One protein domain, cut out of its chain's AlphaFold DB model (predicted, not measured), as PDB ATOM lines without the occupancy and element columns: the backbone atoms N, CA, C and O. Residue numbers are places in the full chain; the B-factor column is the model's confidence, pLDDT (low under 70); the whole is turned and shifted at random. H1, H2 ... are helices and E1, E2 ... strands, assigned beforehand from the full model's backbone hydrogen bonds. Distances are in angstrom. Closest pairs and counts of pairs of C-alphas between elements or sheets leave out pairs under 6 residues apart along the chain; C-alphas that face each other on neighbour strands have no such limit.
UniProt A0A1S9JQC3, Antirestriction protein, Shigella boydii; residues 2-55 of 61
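This is residues 2 to 55 of the 61 residues of the protein "Antirestriction protein" of Shigella boydii (UniProt A0A1S9JQC3). Little regular structure is present: the domain is mostly loops, with two loops tied by short antiparallel pairings and reaching towards opposite ends of the longest axis, one with Pro 23 and the other with Arg 44. A one-turn helix, H1, and then a short strand, E1, are the named elements, holding only 7 of the 54 printed residues; the class is mixed. The whole is compact and rounded, with a radius of gyration of the C-alphas of 10.3 A and spans of 30 by 25 by 21 A.

H1, residues 12 to 15, begins at C-alpha 12 (213.040, 181.108, 166.439) and is 5.6 A long. E1, residues 48 to 50, is 5.8 A long and ends at C-alpha 50 (206.356, 178.948, 166.294).

Residues 19 to 20 pair antiparallel with residues 28 to 29. Residues 41 to 42 pair antiparallel with E1, which pairs with no named strand. The closest C-alphas of H1 and E1, those of Leu 12 and Gly 50, are 7.0 A apart. H1 is too short for an O i to N i+4 pair; its one O i to N i+3 pair is within hydrogen-bond range.

The C-alphas of Pro 23 and Arg 44, the two farthest apart, are separated by 31.1 A. The printed part has no cut, and the link from H1 to E1 is long, 32 residues. Mean pLDDT of the printed part is 70.1; residues 2 to 13 and 32 to 37 are under 70.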
ATOM      1  N   PRO A   2     203.317 198.549 172.829       37.03
ATOM      2  CA  PRO A   2     202.976 197.252 172.258       37.03
ATOM      3  C   PRO A   2     203.631 197.146 170.876       37.03
ATOM      4  O   PRO A   2     203.397 198.002 170.032       37.03
ATOM      5  N   GLY A   3     204.478 196.138 170.658       51.19
ATOM      6  CA  GLY A   3     205.065 195.870 169.335       51.19
ATOM      7  C   GLY A   3     206.586 195.731 169.296       51.19
ATOM      8  O   GLY A   3     207.119 195.099 168.394       51.19
ATOM      9  N   CYS A   4     207.298 196.215 170.311       47.16
ATOM     10  CA  CYS A   4     208.741 196.021 170.423       47.16
ATOM     11  C   CYS A   4     209.022 194.752 171.233       47.16
ATOM     12  O   CYS A   4     209.268 194.827 172.435       47.16
ATOM     13  N   ARG A   5     208.926 193.573 170.610       58.91
ATOM     14  CA  ARG A   5     209.436 192.349 171.241       58.91
ATOM     15  C   ARG A   5     210.922 192.254 170.926       58.91
ATOM     16  O   ARG A   5     211.288 192.115 169.765       58.91
ATOM     17  N   SER A   6     211.765 192.360 171.950       55.56
ATOM     18  CA  SER A   6     213.182 192.031 171.827       55.56
ATOM     19  C   SER A   6     213.295 190.584 171.358       55.56
ATOM     20  O   SER A   6     212.803 189.673 172.027       55.56
ATOM     21  N   ILE A   7     213.891 190.377 170.188       61.28
ATOM     22  CA  ILE A   7     214.232 189.037 169.722       61.28
ATOM     23  C   ILE A   7     215.450 188.603 170.526       61.28
ATOM     24  O   ILE A   7     216.508 189.213 170.414       61.28
ATOM     25  N   SER A   8     215.259 187.592 171.363       63.16
ATOM     26  CA  SER A   8     216.352 186.911 172.046       63.16
ATOM     27  C   SER A   8     217.067 185.974 171.063       63.16
ATOM     28  O   SER A   8     216.436 185.494 170.115       63.16
ATOM     29  N   ASP A   9     218.361 185.721 171.266       64.12
ATOM     30  CA  ASP A   9     219.194 184.895 170.372       64.12
ATOM     31  C   ASP A   9     218.725 183.428 170.280       64.12
ATOM     32  O   ASP A   9     219.000 182.739 169.300       64.12
ATOM     33  N   ASP A  10     217.982 182.955 171.284       63.06
ATOM     34  CA  ASP A  10     217.320 181.645 171.349       63.06
ATOM     35  C   ASP A  10     215.906 181.643 170.742       63.06
ATOM     36  O   ASP A  10     215.268 180.597 170.600       63.06
ATOM     37  N   GLY A  11     215.394 182.812 170.360       67.06
ATOM     38  CA  GLY A  11     214.131 182.909 169.657       67.06
ATOM     39  C   GLY A  11     214.253 182.288 168.269       67.06
ATOM     40  O   GLY A  11     215.196 182.580 167.537       67.06
ATOM     41  N   LEU A  12     213.223 181.545 167.840       65.19
ATOM     42  CA  LEU A  12     213.040 181.108 166.439       65.19
ATOM     43  C   LEU A  12     213.364 182.217 165.437       65.19
ATOM     44  O   LEU A  12     213.860 182.002 164.337       65.19
ATOM     45  N   CYS A  13     213.085 183.436 165.860       68.94
ATOM     46  CA  CYS A  13     213.305 184.648 165.139       68.94
ATOM     47  C   CYS A  13     214.759 184.918 164.729       68.94
ATOM     48  O   CYS A  13     214.996 185.374 163.609       68.94
ATOM     49  N   ALA A  14     215.714 184.606 165.606       71.81
ATOM     50  CA  ALA A  14     217.142 184.775 165.369       71.81
ATOM     51  C   ALA A  14     217.647 183.887 164.223       71.81
ATOM     52  O   ALA A  14     218.603 184.228 163.531       71.81
ATOM     53  N   TRP A  15     216.971 182.765 163.978       75.19
ATOM     54  CA  TRP A  15     217.349 181.798 162.949       75.19
ATOM     55  C   TRP A  15     216.497 181.902 161.689       75.19
ATOM     56  O   TRP A  15     216.517 180.995 160.868       75.19
ATOM     57  N   CYS A  16     215.727 182.974 161.508       77.56
ATOM     58  CA  CYS A  16     214.889 183.148 160.326       77.56
ATOM     59  C   CYS A  16     215.623 183.948 159.239       77.56
ATOM     60  O   CYS A  16     216.195 184.996 159.527       77.56
ATOM     61  N   THR A  17     215.518 183.558 157.966       78.62
ATOM     62  CA  THR A  17     216.021 184.363 156.825       78.62
ATOM     63  C   THR A  17     215.365 185.742 156.738       78.62
ATOM     64  O   THR A  17     215.880 186.667 156.112       78.62
ATOM     65  N   ARG A  18     214.191 185.880 157.358       76.62
ATOM     66  CA  ARG A  18     213.389 187.104 157.389       76.62
ATOM     67  C   ARG A  18     213.741 188.005 158.567       76.62
ATOM     68  O   ARG A  18     213.104 189.048 158.714       76.62
ATOM     69  N   LEU A  19     214.732 187.633 159.378       77.25
ATOM     70  CA  LEU A  19     215.310 188.507 160.387       77.25
ATOM     71  C   LEU A  19     215.926 189.733 159.710       77.25
ATOM     72  O   LEU A  19     216.763 189.634 158.814       77.25
ATOM     73  N   LEU A  20     215.507 190.905 160.157       75.31
ATOM     74  CA  LEU A  20     216.120 192.178 159.845       75.31
ATOM     75  C   LEU A  20     216.868 192.634 161.095       75.31
ATOM     76  O   LEU A  20     216.285 193.238 161.996       75.31
ATOM     77  N   TYR A  21     218.155 192.302 161.148       75.06
ATOM     78  CA  TYR A  21     219.060 192.792 162.179       75.06
ATOM     79  C   TYR A  21     219.704 194.102 161.725       75.06
ATOM     80  O   TYR A  21     220.220 194.197 160.608       75.06
ATOM     81  N   ARG A  22     219.683 195.106 162.601       70.06
ATOM     82  CA  ARG A  22     220.379 196.377 162.414       70.06
ATOM     83  C   ARG A  22     221.111 196.725 163.710       70.06
ATOM     84  O   ARG A  22     220.451 196.874 164.735       70.06
ATOM     85  N   PRO A  23     222.450 196.837 163.694       72.19
ATOM     86  CA  PRO A  23     223.214 197.181 164.887       72.19
ATOM     87  C   PRO A  23     222.707 198.478 165.529       72.19
ATOM     88  O   PRO A  23     222.591 199.496 164.851       72.19
ATOM     89  N   GLY A  24     222.408 198.437 166.829       75.38
ATOM     90  CA  GLY A  24     221.865 199.579 167.576       75.38
ATOM     91  C   GLY A  24     220.342 199.753 167.493       75.38
ATOM     92  O   GLY A  24     219.800 200.577 168.225       75.38
ATOM     93  N   GLU A  25     219.644 198.964 166.671       73.06
ATOM     94  CA  GLU A  25     218.179 198.901 166.621       73.06
ATOM     95  C   GLU A  25     217.670 197.537 167.118       73.06
ATOM     96  O   GLU A  25     218.414 196.561 167.227       73.06
ATOM     97  N   LEU A  26     216.372 197.458 167.424       70.00
ATOM     98  CA  LEU A  26     215.726 196.182 167.718       70.00
ATOM     99  C   LEU A  26     215.673 195.323 166.453       70.00
ATOM    100  O   LEU A  26     215.278 195.796 165.388       70.00
ATOM    101  N   SER A  27     216.008 194.045 166.588       71.50
ATOM    102  CA  SER A  27     215.803 193.057 165.536       71.50
ATOM    103  C   SER A  27     214.315 192.946 165.189       71.50
ATOM    104  O   SER A  27     213.470 192.813 166.076       71.50
ATOM    105  N   LEU A  28     213.988 192.964 163.896       72.94
ATOM    106  CA  LEU A  28     212.611 192.903 163.394       72.94
ATOM    107  C   LEU A  28     212.421 191.741 162.417       72.94
ATOM    108  O   LEU A  28     213.377 191.212 161.861       72.94
ATOM    109  N   CYS A  29     211.170 191.356 162.164       75.12
ATOM    110  CA  CYS A  29     210.832 190.464 161.053       75.12
ATOM    111  C   CYS A  29     210.480 191.288 159.813       75.12
ATOM    112  O   CYS A  29     209.706 192.237 159.907       75.12
ATOM    113  N   ARG A  30     210.961 190.893 158.630       75.12
ATOM    114  CA  ARG A  30     210.615 191.542 157.351       75.12
ATOM    115  C   ARG A  30     209.114 191.501 157.037       75.12
ATOM    116  O   ARG A  30     208.618 192.377 156.343       75.12
ATOM    117  N   LEU A  31     208.397 190.496 157.542       73.44
ATOM    118  CA  LEU A  31     206.939 190.387 157.407       73.44
ATOM    119  C   LEU A  31     206.176 191.217 158.444       73.44
ATOM    120  O   LEU A  31     204.947 191.216 158.444       73.44
ATOM    121  N   SER A  32     206.878 191.900 159.348       68.12
ATOM    122  CA  SER A  32     206.230 192.718 160.355       68.12
ATOM    123  C   SER A  32     205.545 193.916 159.701       68.12
ATOM    124  O   SER A  32     206.189 194.825 159.178       68.12
ATOM    125  N   THR A  33     204.216 193.922 159.723       58.78
ATOM    126  CA  THR A  33     203.400 195.031 159.233       58.78
ATOM    127  C   THR A  33     203.441 196.179 160.237       58.78
ATOM    128  O   THR A  33     202.666 196.205 161.184       58.78
ATOM    129  N   GLY A  34     204.379 197.116 160.050       56.34
ATOM    130  CA  GLY A  34     204.413 198.463 160.656       56.34
ATOM    131  C   GLY A  34     204.575 198.567 162.181       56.34
ATOM    132  O   GLY A  34     205.069 199.577 162.666       56.34
ATOM    133  N   ASN A  35     204.228 197.526 162.934       59.31
ATOM    134  CA  ASN A  35     204.117 197.539 164.391       59.31
ATOM    135  C   ASN A  35     205.183 196.675 165.081       59.31
ATOM    136  O   ASN A  35     205.067 196.414 166.273       59.31
ATOM    137  N   GLY A  36     206.179 196.158 164.356       57.62
ATOM    138  CA  GLY A  36     207.222 195.292 164.931       57.62
ATOM    139  C   GLY A  36     206.724 193.918 165.408       57.62
ATOM    140  O   GLY A  36     207.484 193.131 165.969       57.62
ATOM    141  N   ILE A  37     205.453 193.589 165.157       66.44
ATOM    142  CA  ILE A  37     204.852 192.304 165.502       66.44
ATOM    143  C   ILE A  37     205.351 191.242 164.520       66.44
ATOM    144  O   ILE A  37     205.148 191.348 163.310       66.44
ATOM    145  N   TRP A  38     206.016 190.222 165.053       71.19
ATOM    146  CA  TRP A  38     206.336 188.997 164.327       71.19
ATOM    147  C   TRP A  38     205.046 188.190 164.096       71.19
ATOM    148  O   TRP A  38     204.247 188.090 165.031       71.19
ATOM    149  N   PRO A  39     204.832 187.556 162.925       73.44
ATOM    150  CA  PRO A  39     203.725 186.616 162.702       73.44
ATOM    151  C   PRO A  39     203.938 185.288 163.462       73.44
ATOM    152  O   PRO A  39     204.029 184.217 162.870       73.44
ATOM    153  N   SER A  40     204.137 185.353 164.780       74.31
ATOM    154  CA  SER A  40     204.537 184.216 165.606       74.31
ATOM    155  C   SER A  40     203.314 183.614 166.264       74.31
ATOM    156  O   SER A  40     202.495 184.334 166.839       74.31
ATOM    157  N   VAL A  41     203.228 182.290 166.251       78.12
ATOM    158  CA  VAL A  41     202.295 181.563 167.100       78.12
ATOM    159  C   VAL A  41     202.825 181.641 168.521       78.12
ATOM    160  O   VAL A  41     203.953 181.229 168.808       78.12
ATOM    161  N   CYS A  42     202.019 182.242 169.387       78.62
ATOM    162  CA  CYS A  42     202.346 182.418 170.788       78.62
ATOM    163  C   CYS A  42     201.532 181.445 171.638       78.62
ATOM    164  O   CYS A  42     200.395 181.119 171.295       78.62
ATOM    165  N   ASP A  43     202.098 181.005 172.755       80.12
ATOM    166  CA  ASP A  43     201.333 180.319 173.790       80.12
ATOM    167  C   ASP A  43     200.474 181.312 174.605       80.12
ATOM    168  O   ASP A  43     200.439 182.519 174.341       80.12
ATOM    169  N   ARG A  44     199.779 180.806 175.632       84.81
ATOM    170  CA  ARG A  44     198.925 181.627 176.513       84.81
ATOM    171  C   ARG A  44     199.697 182.664 177.334       84.81
ATOM    172  O   ARG A  44     199.091 183.636 177.771       84.81
ATOM    173  N   ASN A  45     201.001 182.476 177.524       79.94
ATOM    174  CA  ASN A  45     201.875 183.407 178.238       79.94
ATOM    175  C   ASN A  45     202.488 184.451 177.293       79.94
ATOM    176  O   ASN A  45     203.242 185.320 177.724       79.94
ATOM    177  N   GLY A  46     202.167 184.378 175.997       73.31
ATOM    178  CA  GLY A  46     202.731 185.247 174.979       73.31
ATOM    179  C   GLY A  46     204.121 184.817 174.518       73.31
ATOM    180  O   GLY A  46     204.747 185.582 173.786       73.31
ATOM    181  N   TYR A  47     204.602 183.627 174.884       73.00
ATOM    182  CA  TYR A  47     205.871 183.104 174.390       73.00
ATOM    183  C   TYR A  47     205.719 182.633 172.944       73.00
ATOM    184  O   TYR A  47     204.850 181.818 172.633       73.00
ATOM    185  N   ALA A  48     206.559 183.154 172.051       73.50
ATOM    186  CA  ALA A  48     206.565 182.781 170.643       73.50
ATOM    187  C   ALA A  48     207.268 181.428 170.464       73.50
ATOM    188  O   ALA A  48     208.492 181.354 170.509       73.50
ATOM    189  N   TYR A  49     206.497 180.362 170.242       75.50
ATOM    190  CA  TYR A  49     207.028 179.002 170.070       75.50
ATOM    191  C   TYR A  49     207.045 178.540 168.610       75.50
ATOM    192  O   TYR A  49     207.539 177.456 168.310       75.50
ATOM    193  N   GLY A  50     206.467 179.321 167.698       72.88
ATOM    194  CA  GLY A  50     206.356 178.948 166.294       72.88
ATOM    195  C   GLY A  50     206.109 180.151 165.400       72.88
ATOM    196  O   GLY A  50     205.719 181.223 165.853       72.88
ATOM    197  N   CYS A  51     206.304 179.972 164.101       77.81
ATOM    198  CA  CYS A  51     205.856 180.910 163.081       77.81
ATOM    199  C   CYS A  51     205.500 180.091 161.829       77.81
ATOM    200  O   CYS A  51     206.353 179.349 161.350       77.81
ATOM    201  N   PRO A  52     204.270 180.177 161.290       75.88
ATOM    202  CA  PRO A  52     203.886 179.425 160.089       75.88
ATOM    203  C   PRO A  52     204.676 179.884 158.854       75.88
ATOM    204  O   PRO A  52     204.956 179.101 157.960       75.88
ATOM    205  N   GLU A  53     205.101 181.147 158.850       78.44
ATOM    206  CA  GLU A  53     205.991 181.754 157.856       78.44
ATOM    207  C   GLU A  53     207.473 181.635 158.265       78.44
ATOM    208  O   GLU A  53     208.313 182.446 157.862       78.44
ATOM    209  N   PHE A  54     207.823 180.695 159.147       78.94
ATOM    210  CA  PHE A  54     209.214 180.515 159.544       78.94
ATOM    211  C   PHE A  54     210.013 179.965 158.364       78.94
ATOM    212  O   PHE A  54     209.725 178.886 157.853       78.94
ATOM    213  N   GLN A  55     211.025 180.717 157.940       80.50
ATOM    214  CA  GLN A  55     212.006 180.252 156.973       80.50
ATOM    215  C   GLN A  55     213.342 180.148 157.688       80.50
ATOM    216  O   GLN A  55     213.952 181.190 157.935       80.50
TER     217      GLN A  55